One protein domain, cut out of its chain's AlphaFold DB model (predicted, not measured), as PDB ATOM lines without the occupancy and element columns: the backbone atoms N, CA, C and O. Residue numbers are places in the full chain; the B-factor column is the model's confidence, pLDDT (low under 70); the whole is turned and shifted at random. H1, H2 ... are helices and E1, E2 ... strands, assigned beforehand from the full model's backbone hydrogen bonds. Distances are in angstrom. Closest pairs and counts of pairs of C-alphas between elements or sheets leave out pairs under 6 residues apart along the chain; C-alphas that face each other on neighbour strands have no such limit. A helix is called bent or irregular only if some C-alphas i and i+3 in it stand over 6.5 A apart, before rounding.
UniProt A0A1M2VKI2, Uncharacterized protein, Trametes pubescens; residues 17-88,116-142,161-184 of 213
ATOM      1  N   ARG A  17      34.277  48.084   5.449       93.94
ATOM      2  CA  ARG A  17      33.161  48.445   4.580       93.94
ATOM      3  C   ARG A  17      33.211  47.651   3.283       93.94
ATOM      4  O   ARG A  17      34.294  47.436   2.745       93.94
ATOM      5  N   CYS A  18      32.046  47.235   2.789       94.94
ATOM      6  CA  CYS A  18      31.910  46.567   1.502       94.94
ATOM      7  C   CYS A  18      31.634  47.581   0.382       94.94
ATOM      8  O   CYS A  18      30.874  48.543   0.546       94.94
ATOM      9  N   TRP A  19      32.239  47.349  -0.780       96.81
ATOM     10  CA  TRP A  19      31.902  47.999  -2.041       96.81
ATOM     11  C   TRP A  19      31.695  46.955  -3.116       96.81
ATOM     12  O   TRP A  19      32.500  46.040  -3.276       96.81
ATOM     13  N   GLU A  20      30.642  47.139  -3.900       97.00
ATOM     14  CA  GLU A  20      30.186  46.105  -4.812       97.00
ATOM     15  C   GLU A  20      30.181  46.587  -6.255       97.00
ATOM     16  O   GLU A  20      29.910  47.751  -6.560       97.00
ATOM     17  N   SER A  21      30.468  45.662  -7.160       97.62
ATOM     18  CA  SER A  21      30.260  45.829  -8.591       97.62
ATOM     19  C   SER A  21      29.878  44.487  -9.204       97.62
ATOM     20  O   SER A  21      30.100  43.430  -8.618       97.62
ATOM     21  N   THR A  22      29.277  44.507 -10.387       97.56
ATOM     22  CA  THR A  22      28.827  43.287 -11.059       97.56
ATOM     23  C   THR A  22      29.526  43.132 -12.394       97.56
ATOM     24  O   THR A  22      29.411  43.979 -13.281       97.56
ATOM     25  N   MET A  23      30.195  42.001 -12.563       96.19
ATOM     26  CA  MET A  23      30.782  41.593 -13.824       96.19
ATOM     27  C   MET A  23      29.735  40.835 -14.644       96.19
ATOM     28  O   MET A  23      29.273  39.760 -14.260       96.19
ATOM     29  N   LYS A  24      29.325  41.430 -15.767       95.94
ATOM     30  CA  LYS A  24      28.205  40.928 -16.571       95.94
ATOM     31  C   LYS A  24      28.612  39.749 -17.446       95.94
ATOM     32  O   LYS A  24      29.572  39.867 -18.212       95.94
ATOM     33  N   ALA A  25      27.867  38.650 -17.377       94.88
ATOM     34  CA  ALA A  25      28.066  37.505 -18.258       94.88
ATOM     35  C   ALA A  25      27.690  37.851 -19.710       94.88
ATOM     36  O   ALA A  25      26.784  38.643 -19.974       94.88
ATOM     37  N   ARG A  26      28.412  37.266 -20.668       91.12
ATOM     38  CA  ARG A  26      28.141  37.379 -22.112       91.12
ATOM     39  C   ARG A  26      27.603  36.086 -22.714       91.12
ATOM     40  O   ARG A  26      26.965  36.122 -23.762       91.12
ATOM     41  N   THR A  27      27.892  34.952 -22.090       84.75
ATOM     42  CA  THR A  27      27.526  33.629 -22.593       84.75
ATOM     43  C   THR A  27      26.099  33.259 -22.201       84.75
ATOM     44  O   THR A  27      25.652  33.521 -21.085       84.75
ATOM     45  N   SER A  28      25.378  32.611 -23.119       79.19
ATOM     46  CA  SER A  28      24.072  32.020 -22.810       79.19
ATOM     47  C   SER A  28      24.237  30.949 -21.729       79.19
ATOM     48  O   SER A  28      25.101  30.081 -21.849       79.19
ATOM     49  N   GLY A  29      23.455  31.038 -20.651       80.88
ATOM     50  CA  GLY A  29      23.568  30.159 -19.478       80.88
ATOM     51  C   GLY A  29      24.618  30.583 -18.440       80.88
ATOM     52  O   GLY A  29      24.660  30.000 -17.357       80.88
ATOM     53  N   GLY A  30      25.431  31.609 -18.720       86.62
ATOM     54  CA  GLY A  30      26.316  32.223 -17.729       86.62
ATOM     55  C   GLY A  30      25.540  33.102 -16.745       86.62
ATOM     56  O   GLY A  30      24.620  33.821 -17.134       86.62
ATOM     57  N   LYS A  31      25.916  33.061 -15.463       95.81
ATOM     58  CA  LYS A  31      25.458  34.023 -14.449       95.81
ATOM     59  C   LYS A  31      26.469  35.151 -14.272       95.81
ATOM     60  O   LYS A  31      27.675  34.916 -14.366       95.81
ATOM     61  N   ASP A  32      25.968  36.345 -13.978       97.31
ATOM     62  CA  ASP A  32      26.785  37.481 -13.553       97.31
ATOM     63  C   ASP A  32      27.611  37.129 -12.307       97.31
ATOM     64  O   ASP A  32      27.180  36.325 -11.476       97.31
ATOM     65  N   ILE A  33      28.785  37.744 -12.169       97.69
ATOM     66  CA  ILE A  33      29.633  37.601 -10.982       97.69
ATOM     67  C   ILE A  33      29.510  38.869 -10.140       97.69
ATOM     68  O   ILE A  33      29.864  39.963 -10.590       97.69
ATOM     69  N   LEU A  34      29.011  38.720  -8.913       98.00
ATOM     70  CA  LEU A  34      29.024  39.777  -7.908       98.00
ATOM     71  C   LEU A  34      30.437  39.883  -7.336       98.00
ATOM     72  O   LEU A  34      30.987  38.894  -6.864       98.00
ATOM     73  N   CYS A  35      31.026  41.072  -7.406       97.81
ATOM     74  CA  CYS A  35      32.359  41.366  -6.900       97.81
ATOM     75  C   CYS A  35      32.214  42.273  -5.680       97.81
ATOM     76  O   CYS A  35      31.685  43.376  -5.811       97.81
ATOM     77  N   GLN A  36      32.691  41.824  -4.525       97.38
ATOM     78  CA  GLN A  36      32.616  42.539  -3.253       97.38
ATOM     79  C   GLN A  36      34.036  42.804  -2.762       97.38
ATOM     80  O   GLN A  36      34.784  41.868  -2.493       97.38
ATOM     81  N   LEU A  37      34.427  44.072  -2.696       97.50
ATOM     82  CA  LEU A  37      35.715  44.520  -2.181       97.50
ATOM     83  C   LEU A  37      35.506  45.107  -0.788       97.50
ATOM     84  O   LEU A  37      34.742  46.053  -0.622       97.50
ATOM     85  N   TYR A  38      36.226  44.575   0.186       96.88
ATOM     86  CA  TYR A  38      36.254  45.035   1.562       96.88
ATOM     87  C   TYR A  38      37.577  45.745   1.824       96.88
ATOM     88  O   TYR A  38      38.646  45.170   1.610       96.88
ATOM     89  N   ILE A  39      37.506  46.985   2.302       96.00
ATOM     90  CA  ILE A  39      38.664  47.758   2.782       96.00
ATOM     91  C   ILE A  39      38.312  48.421   4.124       96.00
ATOM     92  O   ILE A  39      37.120  48.538   4.443       96.00
ATOM     93  N   PRO A  40      39.302  48.905   4.893       95.06
ATOM     94  CA  PRO A  40      39.031  49.605   6.140       95.06
ATOM     95  C   PRO A  40      38.088  50.803   5.966       95.06
ATOM     96  O   PRO A  40      38.259  51.640   5.070       95.06
ATOM     97  N   SER A  41      37.099  50.908   6.857       93.06
ATOM     98  CA  SER A  41      36.008  51.892   6.790       93.06
ATOM     99  C   SER A  41      36.481  53.349   6.801       93.06
ATOM    100  O   SER A  41      35.824  54.208   6.201       93.06
ATOM    101  N   SER A  42      37.623  53.637   7.443       93.00
ATOM    102  CA  SER A  42      38.194  54.989   7.534       93.00
ATOM    103  C   SER A  42      38.492  55.585   6.156       93.00
ATOM    104  O   SER A  42      38.294  56.783   5.946       93.00
ATOM    105  N   ARG A  43      38.943  54.751   5.204       95.00
ATOM    106  CA  ARG A  43      39.482  55.157   3.894       95.00
ATOM    107  C   ARG A  43      40.576  56.227   3.973       95.00
ATOM    108  O   ARG A  43      40.773  56.985   3.019       95.00
ATOM    109  N   VAL A  44      41.263  56.298   5.107       95.19
ATOM    110  CA  VAL A  44      42.438  57.138   5.327       95.19
ATOM    111  C   VAL A  44      43.595  56.200   5.628       95.19
ATOM    112  O   VAL A  44      43.505  55.414   6.569       95.19
ATOM    113  N   PHE A  45      44.645  56.266   4.816       95.62
ATOM    114  CA  PHE A  45      45.780  55.351   4.881       95.62
ATOM    115  C   PHE A  45      47.091  56.121   4.895       95.62
ATOM    116  O   PHE A  45      47.226  57.120   4.190       95.62
ATOM    117  N   SER A  46      48.068  55.636   5.653       94.56
ATOM    118  CA  SER A  46      49.424  56.167   5.571       94.56
ATOM    119  C   SER A  46      50.098  55.691   4.288       94.56
ATOM    120  O   SER A  46      50.004  54.518   3.939       94.56
ATOM    121  N   ILE A  47      50.809  56.588   3.602       94.69
ATOM    122  CA  ILE A  47      51.590  56.274   2.398       94.69
ATOM    123  C   ILE A  47      52.626  55.179   2.686       94.69
ATOM    124  O   ILE A  47      52.868  54.329   1.838       94.69
ATOM    125  N   GLY A  48      53.218  55.185   3.885       92.12
ATOM    126  CA  GLY A  48      54.250  54.224   4.277       92.12
ATOM    127  C   GLY A  48      53.720  52.886   4.793       92.12
ATOM    128  O   GLY A  48      54.523  52.024   5.142       92.12
ATOM    129  N   GLN A  49      52.398  52.699   4.888       93.75
ATOM    130  CA  GLN A  49      51.800  51.474   5.423       93.75
ATOM    131  C   GLN A  49      50.997  50.732   4.347       93.75
ATOM    132  O   GLN A  49      50.304  51.363   3.545       93.75
ATOM    133  N   PRO A  50      51.056  49.389   4.321       95.62
ATOM    134  CA  PRO A  50      50.244  48.603   3.407       95.62
ATOM    135  C   PRO A  50      48.752  48.790   3.700       95.62
ATOM    136  O   PRO A  50      48.331  48.841   4.855       95.62
ATOM    137  N   ILE A  51      47.941  48.856   2.643       96.88
ATOM    138  CA  ILE A  51      46.481  48.944   2.756       96.88
ATOM    139  C   ILE A  51      45.899  47.531   2.663       96.88
ATOM    140  O   ILE A  51      45.937  46.951   1.572       96.88
ATOM    141  N   PRO A  52      45.348  46.962   3.748       96.88
ATOM    142  CA  PRO A  52      44.776  45.626   3.704       96.88
ATOM    143  C   PRO A  52      43.431  45.633   2.969       96.88
ATOM    144  O   PRO A  52      42.665  46.598   3.040       96.88
ATOM    145  N   PHE A  53      43.124  44.540   2.277       96.62
ATOM    146  CA  PHE A  53      41.830  44.333   1.636       96.62
ATOM    147  C   PHE A  53      41.429  42.856   1.613       96.62
ATOM    148  O   PHE A  53      42.267  41.950   1.644       96.62
ATOM    149  N   HIS A  54      40.128  42.629   1.447       96.19
ATOM    150  CA  HIS A  54      39.569  41.339   1.062       96.19
ATOM    151  C   HIS A  54      38.680  41.512  -0.161       96.19
ATOM    152  O   HIS A  54      37.986  42.514  -0.289       96.19
ATOM    153  N   VAL A  55      38.672  40.542  -1.065       96.38
ATOM    154  CA  VAL A  55      37.771  40.544  -2.218       96.38
ATOM    155  C   VAL A  55      37.081  39.198  -2.335       96.38
ATOM    156  O   VAL A  55      37.700  38.150  -2.151       96.38
ATOM    157  N   MET A  56      35.788  39.229  -2.633       96.50
ATOM    158  CA  MET A  56      34.962  38.053  -2.848       96.50
ATOM    159  C   MET A  56      34.254  38.153  -4.197       96.50
ATOM    160  O   MET A  56      33.786  39.219  -4.600       96.50
ATOM    161  N   PHE A  57      34.192  37.029  -4.898       97.12
ATOM    162  CA  PHE A  57      33.496  36.861  -6.162       97.12
ATOM    163  C   PHE A  57      32.434  35.786  -5.980       97.12
ATOM    164  O   PHE A  57      32.791  34.651  -5.683       97.12
ATOM    165  N   SER A  58      31.163  36.115  -6.197       97.19
ATOM    166  CA  SER A  58      30.044  35.190  -5.980       97.19
ATOM    167  C   SER A  58      29.220  35.011  -7.255       97.19
ATOM    168  O   SER A  58      28.855  35.992  -7.911       97.19
ATOM    169  N   SER A  59      28.953  33.762  -7.646       97.00
ATOM    170  CA  SER A  59      28.176  33.406  -8.845       97.00
ATOM    171  C   SER A  59      27.821  31.910  -8.865       97.00
ATOM    172  O   SER A  59      27.908  31.227  -7.857       97.00
ATOM    173  N   SER A  60      27.418  31.354 -10.012       95.25
ATOM    174  CA  SER A  60      27.357  29.894 -10.170       95.25
ATOM    175  C   SER A  60      28.756  29.281 -10.282       95.25
ATOM    176  O   SER A  60      29.665  29.904 -10.833       95.25
ATOM    177  N   ALA A  61      28.894  28.010  -9.887       93.75
ATOM    178  CA  ALA A  61      30.108  27.218 -10.113       93.75
ATOM    179  C   ALA A  61      30.595  27.281 -11.576       93.75
ATOM    180  O   ALA A  61      31.788  27.415 -11.834       93.75
ATOM    181  N   PHE A  62      29.665  27.255 -12.539       93.81
ATOM    182  CA  PHE A  62      29.972  27.387 -13.967       93.81
ATOM    183  C   PHE A  62      30.632  28.733 -14.307       93.81
ATOM    184  O   PHE A  62      31.668  28.765 -14.968       93.81
ATOM    185  N   SER A  63      30.057  29.844 -13.840       95.44
ATOM    186  CA  SER A  63      30.613  31.177 -14.086       95.44
ATOM    187  C   SER A  63      31.949  31.381 -13.374       95.44
ATOM    188  O   SER A  63      32.878  31.919 -13.972       95.44
ATOM    189  N   LEU A  64      32.081  30.921 -12.127       94.88
ATOM    190  CA  LEU A  64      33.334  31.045 -11.380       94.88
ATOM    191  C   LEU A  64      34.460  30.233 -12.024       94.88
ATOM    192  O   LEU A  64      35.554  30.762 -12.201       94.88
ATOM    193  N   ALA A  65      34.183  29.007 -12.479       92.69
ATOM    194  CA  ALA A  65      35.152  28.207 -13.227       92.69
ATOM    195  C   ALA A  65      35.607  28.912 -14.517       92.69
ATOM    196  O   ALA A  65      36.800  28.947 -14.819       92.69
ATOM    197  N   ALA A  66      34.676  29.537 -15.249       92.69
ATOM    198  CA  ALA A  66      34.998  30.330 -16.436       92.69
ATOM    199  C   ALA A  66      35.799  31.610 -16.115       92.69
ATOM    200  O   ALA A  66      36.482  32.142 -16.993       92.69
ATOM    201  N   PHE A  67      35.718  32.111 -14.879       92.94
ATOM    202  CA  PHE A  67      36.433  33.297 -14.409       92.94
ATOM    203  C   PHE A  67      37.855  33.006 -13.916       92.94
ATOM    204  O   PHE A  67      38.692  33.899 -13.997       92.94
ATOM    205  N   LEU A  68      38.176  31.781 -13.479       91.62
ATOM    206  CA  LEU A  68      39.501  31.432 -12.933       91.62
ATOM    207  C   LEU A  68      40.701  31.910 -13.784       91.62
ATOM    208  O   LEU A  68      41.634  32.466 -13.203       91.62
ATOM    209  N   PRO A  69      40.697  31.811 -15.133       90.12
ATOM    210  CA  PRO A  69      41.801  32.314 -15.963       90.12
ATOM    211  C   PRO A  69      41.964  33.844 -15.954       90.12
ATOM    212  O   PRO A  69      42.977  34.357 -16.425       90.12
ATOM    213  N   TYR A  70      40.958  34.568 -15.467       91.56
ATOM    214  CA  TYR A  70      40.914  36.025 -15.367       91.56
ATOM    215  C   TYR A  70      41.019  36.524 -13.926       91.56
ATOM    216  O   TYR A  70      41.113  37.734 -13.725       91.56
ATOM    217  N   GLY A  71      41.000  35.623 -12.941       91.62
ATOM    218  CA  GLY A  71      41.015  35.966 -11.526       91.62
ATOM    219  C   GLY A  71      42.312  36.650 -11.066       91.62
ATOM    220  O   GLY A  71      43.318  36.630 -11.781       91.62
ATOM    221  N   PRO A  72      42.320  37.236  -9.855       89.44
ATOM    222  CA  PRO A  72      43.471  37.973  -9.319       89.44
ATOM    223  C   PRO A  72      44.782  37.173  -9.254       89.44
ATOM    224  O   PRO A  72      45.862  37.744  -9.370       89.44
ATOM    225  N   THR A  73      44.707  35.849  -9.090       84.75
ATOM    226  CA  THR A  73      45.871  34.953  -8.973       84.75
ATOM    227  C   THR A  73      46.247  34.243 -10.275       84.75
ATOM    228  O   THR A  73      47.152  33.406 -10.272       84.75
ATOM    229  N   ALA A  74      45.615  34.573 -11.410       78.25
ATOM    230  CA  ALA A  74      45.950  33.981 -12.713       78.25
ATOM    231  C   ALA A  74      47.427  34.203 -13.112       78.25
ATOM    232  O   ALA A  74      48.003  33.431 -13.881       78.25
ATOM    233  N   THR A  75      48.069  35.213 -12.522       68.44
ATOM    234  CA  THR A  75      49.503  35.518 -12.625       68.44
ATOM    235  C   THR A  75      50.426  34.381 -12.254       68.44
ATOM    236  O   THR A  75      51.486  34.257 -12.860       68.44
ATOM    237  N   ILE A  76      50.036  33.548 -11.288       67.81
ATOM    238  CA  ILE A  76      50.859  32.428 -10.824       67.81
ATOM    239  C   ILE A  76      51.120  31.459 -11.986       67.81
ATOM    240  O   ILE A  76      52.206  30.903 -12.106       67.81
ATOM    241  N   LEU A  77      50.136  31.303 -12.875       67.00
ATOM    242  CA  LEU A  77      50.223  30.437 -14.049       67.00
ATOM    243  C   LEU A  77      50.707  31.190 -15.298       67.00
ATOM    244  O   LEU A  77      51.286  30.585 -16.199       67.00
ATOM    245  N   ALA A  78      50.472  32.503 -15.372       69.81
ATOM    246  CA  ALA A  78      50.886  33.350 -16.485       69.81
ATOM    247  C   ALA A  78      51.286  34.758 -15.996       69.81
ATOM    248  O   ALA A  78      50.447  35.664 -15.991       69.81
ATOM    249  N   PRO A  79      52.570  34.989 -15.653       66.06
ATOM    250  CA  PRO A  79      53.032  36.233 -15.022       66.06
ATOM    251  C   PRO A  79      52.692  37.503 -15.812       66.06
ATOM    252  O   PRO A  79      52.384  38.543 -15.239       66.06
ATOM    253  N   ASN A  80      52.655  37.397 -17.142       69.50
ATOM    254  CA  ASN A  80      52.388  38.516 -18.047       69.50
ATOM    255  C   ASN A  80      50.888  38.763 -18.310       69.50
ATOM    256  O   ASN A  80      50.539  39.580 -19.160       69.50
ATOM    257  N   LYS A  81      49.983  38.039 -17.638       73.38
ATOM    258  CA  LYS A  81      48.536  38.052 -17.907       73.38
ATOM    259  C   LYS A  81      47.736  38.384 -16.644       73.38
ATOM    260  O   LYS A  81      47.040  37.545 -16.085       73.38
ATOM    261  N   GLN A  82      47.829  39.642 -16.214       81.94
ATOM    262  CA  GLN A  82      46.985  40.204 -15.153       81.94
ATOM    263  C   GLN A  82      45.740  40.867 -15.738       81.94
ATOM    264  O   GLN A  82      45.833  41.986 -16.257       81.94
ATOM    265  N   PHE A  83      44.595  40.193 -15.620       91.31
ATOM    266  CA  PHE A  83      43.306  40.691 -16.112       91.31
ATOM    267  C   PHE A  83      42.454  41.303 -15.008       91.31
ATOM    268  O   PHE A  83      41.882  42.367 -15.225       91.31
ATOM    269  N   THR A  84      42.422  40.684 -13.825       94.75
ATOM    270  CA  THR A  84      41.836  41.290 -12.625       94.75
ATOM    271  C   THR A  84      42.931  41.905 -11.768       94.75
ATOM    272  O   THR A  84      43.899  41.225 -11.431       94.75
ATOM    273  N   ARG A  85      42.796  43.188 -11.430       95.12
ATOM    274  CA  ARG A  85      43.793  43.944 -10.665       95.12
ATOM    275  C   ARG A  85      43.133  44.786  -9.591       95.12
ATOM    276  O   ARG A  85      42.044  45.318  -9.795       95.12
ATOM    277  N   ILE A  86      43.847  44.944  -8.484       97.38
ATOM    278  CA  ILE A  86      43.557  45.938  -7.456       97.38
ATOM    279  C   ILE A  86      44.768  46.864  -7.393       97.38
ATOM    280  O   ILE A  86      45.908  46.403  -7.340       97.38
ATOM    281  N   LYS A  87      44.534  48.168  -7.471       97.69
ATOM    282  CA  LYS A  87      45.597  49.178  -7.487       97.69
ATOM    283  C   LYS A  87      45.125  50.479  -6.863       97.69
ATOM    284  O   LYS A  87      43.925  50.736  -6.793       97.69
ATOM    285  N   VAL A  88      46.069  51.323  -6.467       98.44
ATOM    286  CA  VAL A  88      45.793  52.721  -6.132       98.44
ATOM    287  C   VAL A  88      46.129  53.578  -7.342       98.44
ATOM    288  O   VAL A  88      47.223  53.504  -7.901       98.44
ATOM    289  N   GLU A 116      50.177  49.013  -6.089       95.88
ATOM    290  CA  GLU A 116      49.682  47.745  -6.628       95.88
ATOM    291  C   GLU A 116      49.414  46.741  -5.506       95.88
ATOM    292  O   GLU A 116      50.068  46.754  -4.460       95.88
ATOM    293  N   ALA A 117      48.398  45.903  -5.711       95.81
ATOM    294  CA  ALA A 117      48.010  44.875  -4.762       95.81
ATOM    295  C   ALA A 117      48.767  43.565  -4.973       95.81
ATOM    296  O   ALA A 117      48.844  43.049  -6.088       95.81
ATOM    297  N   GLU A 118      49.156  42.941  -3.869       92.94
ATOM    298  CA  GLU A 118      49.496  41.523  -3.831       92.94
ATOM    299  C   GLU A 118      48.279  40.727  -3.358       92.94
ATOM    300  O   GLU A 118      47.840  40.854  -2.216       92.94
ATOM    301  N   CYS A 119      47.714  39.903  -4.244       91.69
ATOM    302  CA  CYS A 119      46.552  39.067  -3.936       91.69
ATOM    303  C   CYS A 119      46.979  37.637  -3.596       91.69
ATOM    304  O   CYS A 119      47.756  37.018  -4.323       91.69
ATOM    305  N   ARG A 120      46.392  37.073  -2.540       92.06
ATOM    306  CA  ARG A 120      46.518  35.657  -2.177       92.06
ATOM    307  C   ARG A 120      45.137  35.033  -2.064       92.06
ATOM    308  O   ARG A 120      44.206  35.666  -1.577       92.06
ATOM    309  N   HIS A 121      45.006  33.794  -2.524       91.69
ATOM    310  CA  HIS A 121      43.781  33.022  -2.335       91.69
ATOM    311  C   HIS A 121      43.522  32.823  -0.837       91.69
ATOM    312  O   HIS A 121      44.435  32.416  -0.117       91.69
ATOM    313  N   SER A 122      42.307  33.125  -0.377       91.56
ATOM    314  CA  SER A 122      41.914  32.994   1.034       91.56
ATOM    315  C   SER A 122      40.838  31.939   1.273       91.56
ATOM    316  O   SER A 122      40.693  31.496   2.408       91.56
ATOM    317  N   GLY A 123      40.120  31.502   0.236       91.00
ATOM    318  CA  GLY A 123      39.160  30.406   0.330       91.00
ATOM    319  C   GLY A 123      38.173  30.389  -0.829       91.00
ATOM    320  O   GLY A 123      38.027  31.375  -1.549       91.00
ATOM    321  N   ASP A 124      37.471  29.277  -0.973       92.69
ATOM    322  CA  ASP A 124      36.489  29.040  -2.019       92.69
ATOM    323  C   ASP A 124      35.321  28.186  -1.511       92.69
ATOM    324  O   ASP A 124      35.433  27.423  -0.549       92.69
ATOM    325  N   GLY A 125      34.175  28.338  -2.168       91.81
ATOM    326  CA  GLY A 125      32.967  27.557  -1.941       91.81
ATOM    327  C   GLY A 125      32.280  27.200  -3.256       91.81
ATOM    328  O   GLY A 125      32.773  27.483  -4.346       91.81
ATOM    329  N   SER A 126      31.102  26.577  -3.175       91.19
ATOM    330  CA  SER A 126      30.352  26.144  -4.367       91.19
ATOM    331  C   SER A 126      29.934  27.289  -5.295       91.19
ATOM    332  O   SER A 126      29.716  27.083  -6.489       91.19
ATOM    333  N   ASP A 127      29.775  28.481  -4.736       93.56
ATOM    334  CA  ASP A 127      29.196  29.660  -5.372       93.56
ATOM    335  C   ASP A 127      29.962  30.949  -5.042       93.56
ATOM    336  O   ASP A 127      29.508  32.040  -5.393       93.56
ATOM    337  N   TRP A 128      31.146  30.842  -4.428       95.12
ATOM    338  CA  TRP A 128      32.002  31.988  -4.134       95.12
ATOM    339  C   TRP A 128      33.500  31.655  -4.166       95.12
ATOM    340  O   TRP A 128      33.910  30.509  -4.004       95.12
ATOM    341  N   LEU A 129      34.321  32.684  -4.374       95.06
ATOM    342  CA  LEU A 129      35.782  32.648  -4.349       95.06
ATOM    343  C   LEU A 129      36.301  33.896  -3.633       95.06
ATOM    344  O   LEU A 129      35.838  35.000  -3.913       95.06
ATOM    345  N   SER A 130      37.269  33.742  -2.738       95.31
ATOM    346  CA  SER A 130      37.801  34.823  -1.913       95.31
ATOM    347  C   SER A 130      39.317  34.954  -2.030       95.31
ATOM    348  O   SER A 130      40.064  33.974  -2.125       95.31
ATOM    349  N   PHE A 131      39.767  36.205  -1.991       95.31
ATOM    350  CA  PHE A 131      41.168  36.580  -1.908       95.31
ATOM    351  C   PHE A 131      41.376  37.628  -0.816       95.31
ATOM    352  O   PHE A 131      40.505  38.454  -0.541       95.31
ATOM    353  N   ALA A 132      42.571  37.632  -0.243       95.31
ATOM    354  CA  ALA A 132      43.030  38.628   0.710       95.31
ATOM    355  C   ALA A 132      44.392  39.165   0.276       95.31
ATOM    356  O   ALA A 132      45.174  38.461  -0.376       95.31
ATOM    357  N   GLY A 133      44.692  40.403   0.639       95.31
ATOM    358  CA  GLY A 133      45.936  41.014   0.218       95.31
ATOM    359  C   GLY A 133      46.190  42.376   0.823       95.31
ATOM    360  O   GLY A 133      45.433  42.875   1.652       95.31
ATOM    361  N   GLU A 134      47.287  42.961   0.367       97.19
ATOM    362  CA  GLU A 134      47.729  44.290   0.754       97.19
ATOM    363  C   GLU A 134      48.110  45.083  -0.495       97.19
ATOM    364  O   GLU A 134      48.665  44.526  -1.445       97.19
ATOM    365  N   ILE A 135      47.806  46.380  -0.501       97.81
ATOM    366  CA  ILE A 135      48.276  47.318  -1.520       97.81
ATOM    367  C   ILE A 135      49.467  48.078  -0.953       97.81
ATOM    368  O   ILE A 135      49.346  48.699   0.105       97.81
ATOM    369  N   ARG A 136      50.593  48.072  -1.669       97.31
ATOM    370  CA  ARG A 136      51.753  48.911  -1.340       97.31
ATOM    371  C   ARG A 136      51.767  50.136  -2.241       97.31
ATOM    372  O   ARG A 136      51.615  50.010  -3.455       97.31
ATOM    373  N   ILE A 137      51.904  51.310  -1.631       97.44
ATOM    374  CA  ILE A 137      52.103  52.568  -2.354       97.44
ATOM    375  C   ILE A 137      53.569  52.637  -2.785       97.44
ATOM    376  O   ILE A 137      54.453  52.219  -2.044       97.44
ATOM    377  N   ASP A 138      53.815  53.130  -3.994       96.12
ATOM    378  CA  ASP A 138      55.159  53.296  -4.539       96.12
ATOM    379  C   ASP A 138      55.966  54.307  -3.705       96.12
ATOM    380  O   ASP A 138      55.472  55.389  -3.372       96.12
ATOM    381  N   ASP A 139      57.225  53.980  -3.403       94.06
ATOM    382  CA  ASP A 139      58.104  54.806  -2.568       94.06
ATOM    383  C   ASP A 139      58.351  56.211  -3.144       94.06
ATOM    384  O   ASP A 139      58.722  57.127  -2.403       94.06
ATOM    385  N   SER A 140      58.149  56.422  -4.449       94.56
ATOM    386  CA  SER A 140      58.232  57.740  -5.090       94.56
ATOM    387  C   SER A 140      57.091  58.681  -4.689       94.56
ATOM    388  O   SER A 140      57.209  59.902  -4.835       94.56
ATOM    389  N   VAL A 141      55.994  58.159  -4.134       95.25
ATOM    390  CA  VAL A 141      54.859  58.955  -3.663       95.25
ATOM    391  C   VAL A 141      55.194  59.540  -2.296       95.25
ATOM    392  O   VAL A 141      55.311  58.821  -1.313       95.25
ATOM    393  N   LYS A 142      55.327  60.868  -2.207       93.44
ATOM    394  CA  LYS A 142      55.635  61.567  -0.938       93.44
ATOM    395  C   LYS A 142      54.504  62.439  -0.401       93.44
ATOM    396  O   LYS A 142      54.570  62.914   0.725       93.44
ATOM    397  N   MET A 161      38.494  44.332 -13.747       95.06
ATOM    398  CA  MET A 161      38.718  43.185 -14.621       95.06
ATOM    399  C   MET A 161      38.662  43.680 -16.061       95.06
ATOM    400  O   MET A 161      37.609  44.131 -16.519       95.06
ATOM    401  N   ILE A 162      39.795  43.612 -16.757       93.31
ATOM    402  CA  ILE A 162      39.925  43.989 -18.163       93.31
ATOM    403  C   ILE A 162      40.387  42.752 -18.938       93.31
ATOM    404  O   ILE A 162      41.526  42.305 -18.764       93.31
ATOM    405  N   PRO A 163      39.525  42.168 -19.785       87.19
ATOM    406  CA  PRO A 163      39.889  40.982 -20.543       87.19
ATOM    407  C   PRO A 163      40.892  41.310 -21.662       87.19
ATOM    408  O   PRO A 163      40.827  42.392 -22.244       87.19
ATOM    409  N   PRO A 164      41.776  40.363 -22.036       84.19
ATOM    410  CA  PRO A 164      42.737  40.562 -23.127       84.19
ATOM    411  C   PRO A 164      42.051  40.694 -24.490       84.19
ATOM    412  O   PRO A 164      42.492  41.453 -25.345       84.19
ATOM    413  N   ASP A 165      40.975  39.932 -24.686       86.44
ATOM    414  CA  ASP A 165      40.107  39.973 -25.858       86.44
ATOM    415  C   ASP A 165      38.668  40.158 -25.353       86.44
ATOM    416  O   ASP A 165      38.026  39.188 -24.924       86.44
ATOM    417  N   PRO A 166      38.151  41.401 -25.355       82.81
ATOM    418  CA  PRO A 166      36.815  41.694 -24.850       82.81
ATOM    419  C   PRO A 166      35.694  40.970 -25.594       82.81
ATOM    420  O   PRO A 166      34.601  40.846 -25.048       82.81
ATOM    421  N   VAL A 167      35.923  40.513 -26.828       84.94
ATOM    422  CA  VAL A 167      34.899  39.836 -27.634       84.94
ATOM    423  C   VAL A 167      34.805  38.359 -27.262       84.94
ATOM    424  O   VAL A 167      33.701  37.825 -27.192       84.94
ATOM    425  N   LYS A 168      35.945  37.713 -26.984       87.44
ATOM    426  CA  LYS A 168      36.008  36.282 -26.637       87.44
ATOM    427  C   LYS A 168      35.845  35.991 -25.149       87.44
ATOM    428  O   LYS A 168      35.589  34.846 -24.783       87.44
ATOM    429  N   CYS A 169      36.023  36.989 -24.287       89.44
ATOM    430  CA  CYS A 169      35.863  36.797 -22.853       89.44
ATOM    431  C   CYS A 169      34.403  36.440 -22.506       89.44
ATOM    432  O   CYS A 169      33.485  37.093 -23.006       89.44
ATOM    433  N   PRO A 170      34.157  35.456 -21.618       92.69
ATOM    434  CA  PRO A 170      32.805  35.126 -21.159       92.69
ATOM    435  C   PRO A 170      32.146  36.247 -20.342       92.69
ATOM    436  O   PRO A 170      30.939  36.199 -20.104       92.69
ATOM    437  N   PHE A 171      32.909  37.268 -19.947       94.06
ATOM    438  CA  PHE A 171      32.466  38.369 -19.107       94.06
ATOM    439  C   PHE A 171      32.762  39.732 -19.745       94.06
ATOM    440  O   PHE A 171      33.677  39.894 -20.554       94.06
ATOM    441  N   ARG A 172      31.959  40.743 -19.407       93.75
ATOM    442  CA  ARG A 172      32.270  42.148 -19.703       93.75
ATOM    443  C   ARG A 172      33.335  42.665 -18.744       93.75
ATOM    444  O   ARG A 172      33.471  42.160 -17.635       93.75
ATOM    445  N   GLU A 173      34.038  43.704 -19.185       94.88
ATOM    446  CA  GLU A 173      34.901  44.470 -18.293       94.88
ATOM    447  C   GLU A 173      34.110  44.996 -17.092       94.88
ATOM    448  O   GLU A 173      32.907  45.269 -17.175       94.88
ATOM    449  N   MET A 174      34.799  45.117 -15.969       96.25
ATOM    450  CA  MET A 174      34.236  45.609 -14.722       96.25
ATOM    451  C   MET A 174      35.240  46.551 -14.075       96.25
ATOM    452  O   MET A 174      36.446  46.306 -14.112       96.25
ATOM    453  N   ARG A 175      34.735  47.637 -13.491       97.38
ATOM    454  CA  ARG A 175      35.536  48.616 -12.766       97.38
ATOM    455  C   ARG A 175      34.769  49.092 -11.539       97.38
ATOM    456  O   ARG A 175      33.612  49.491 -11.646       97.38
ATOM    457  N   LEU A 176      35.435  49.072 -10.394       98.31
ATOM    458  CA  LEU A 176      34.977  49.597  -9.117       98.31
ATOM    459  C   LEU A 176      36.022  50.593  -8.617       98.31
ATOM    460  O   LEU A 176      37.197  50.250  -8.516       98.31
ATOM    461  N   VAL A 177      35.602  51.826  -8.330       98.25
ATOM    462  CA  VAL A 177      36.495  52.925  -7.933       98.25
ATOM    463  C   VAL A 177      36.033  53.497  -6.600       98.25
ATOM    464  O   VAL A 177      34.893  53.946  -6.475       98.25
ATOM    465  N   ILE A 178      36.925  53.507  -5.613       98.25
ATOM    466  CA  ILE A 178      36.631  53.907  -4.237       98.25
ATOM    467  C   ILE A 178      37.564  55.062  -3.857       98.25
ATOM    468  O   ILE A 178      38.779  54.876  -3.847       98.25
ATOM    469  N   PRO A 179      37.043  56.262  -3.544       98.00
ATOM    470  CA  PRO A 179      37.890  57.384  -3.155       98.00
ATOM    471  C   PRO A 179      38.494  57.154  -1.770       98.00
ATOM    472  O   PRO A 179      37.769  56.784  -0.840       98.00
ATOM    473  N   ILE A 180      39.790  57.439  -1.644       97.81
ATOM    474  CA  ILE A 180      40.573  57.314  -0.408       97.81
ATOM    475  C   ILE A 180      41.302  58.628  -0.097       97.81
ATOM    476  O   ILE A 180      41.325  59.558  -0.907       97.81
ATOM    477  N   ARG A 181      41.916  58.706   1.081       97.06
ATOM    478  CA  ARG A 181      42.898  59.737   1.427       97.06
ATOM    479  C   ARG A 181      44.198  59.074   1.846       97.06
ATOM    480  O   ARG A 181      44.176  58.108   2.603       97.06
ATOM    481  N   LEU A 182      45.304  59.631   1.371       96.56
ATOM    482  CA  LEU A 182      46.645  59.237   1.776       96.56
ATOM    483  C   LEU A 182      47.228  60.293   2.723       96.56
ATOM    484  O   LEU A 182      47.121  61.489   2.441       96.56
ATOM    485  N   THR A 183      47.826  59.855   3.828       94.31
ATOM    486  CA  THR A 183      48.511  60.689   4.828       94.31
ATOM    487  C   THR A 183      49.988  60.329   4.905       94.31
ATOM    488  O   THR A 183      50.389  59.228   4.535       94.31
ATOM    489  N   THR A 184      50.823  61.255   5.366       89.38
ATOM    490  CA  THR A 184      52.257  61.001   5.573       89.38
ATOM    491  C   THR A 184      52.513  60.222   6.854       89.38
ATOM    492  O   THR A 184      53.360  59.335   6.872       89.38
TER     493      THR A 184
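What this domain is: This is residues 17 to 88, 116 to 142 and 161 to 184 of the 213 residues of an uncharacterized protein of Trametes pubescens (UniProt A0A1M2VKI2). A strongly twisted, curled sheet of five strands, E1 E2 E4 E7 E6, forms with E8 by its edge strand E1 and E5 by its other edge strand E6 a loose, incompletely closed barrel. H1 sits at one end, and short E3 pairs with E8 at the other. There are 123 printed residues with one named helix and eight named strands, in the order E1 E2 E3 E4 H1 E5 E6 E7 E8; the five-stranded sheet is antiparallel and the class is mostly strand. The whole is compact, with a radius of gyration of the C-alphas of 15.0 A, and elongated, 49 by 29 by 23 A.

How they stand to each other: E1, residues 17 to 23, and E2, residues 33 to 40, form a hairpin, with N 19 and O 37 within hydrogen-bond range at 2.8 A. E4, residues 51 to 58, is antiparallel to E2, with N 36 and O 56 at 2.8 A. E7, residues 128 to 137, is antiparallel to E4, with N 55 and O 131 at 2.8 A, and forms a hairpin with E6, residues 116 to 124, with N 120 and O 132 at 2.8 A. The closest C-alphas of E1 and E8, residues 174 to 183, are those of Met 23 and Met 174, 5.4 A apart. E3, residues 44 to 46, is parallel to E8, with N 45 and O 181 at 2.9 A. E5, residues 84 to 88, pairs with no named strand; its closest C-alpha to E6 is that of Lys 87, 4.4 A from that of Glu 116. H1, residues 61 to 70, only grazes the sheet; it is irregular, C-alphas 66 and 69 being 7.1 A apart, with 4 of 6 O i to N i+4 pairs within range.

Where its parts are: E1 begins at C-alpha 17 (33.161, 48.445, 4.580). E7 is 28.8 A long; E8, 28.5 A, ends at C-alpha 183 (48.511, 60.689, 4.828).

The domain as a whole: C-alphas 28 and 184 are farthest apart, 49.4 A. Residues 89 to 115 and 143 to 160 are cut out, leaving gaps of 6.3 A and 28.5 A between C-alphas. The link from H1 to E5 is long, and pLDDT is under 70 at residues 75 to 80.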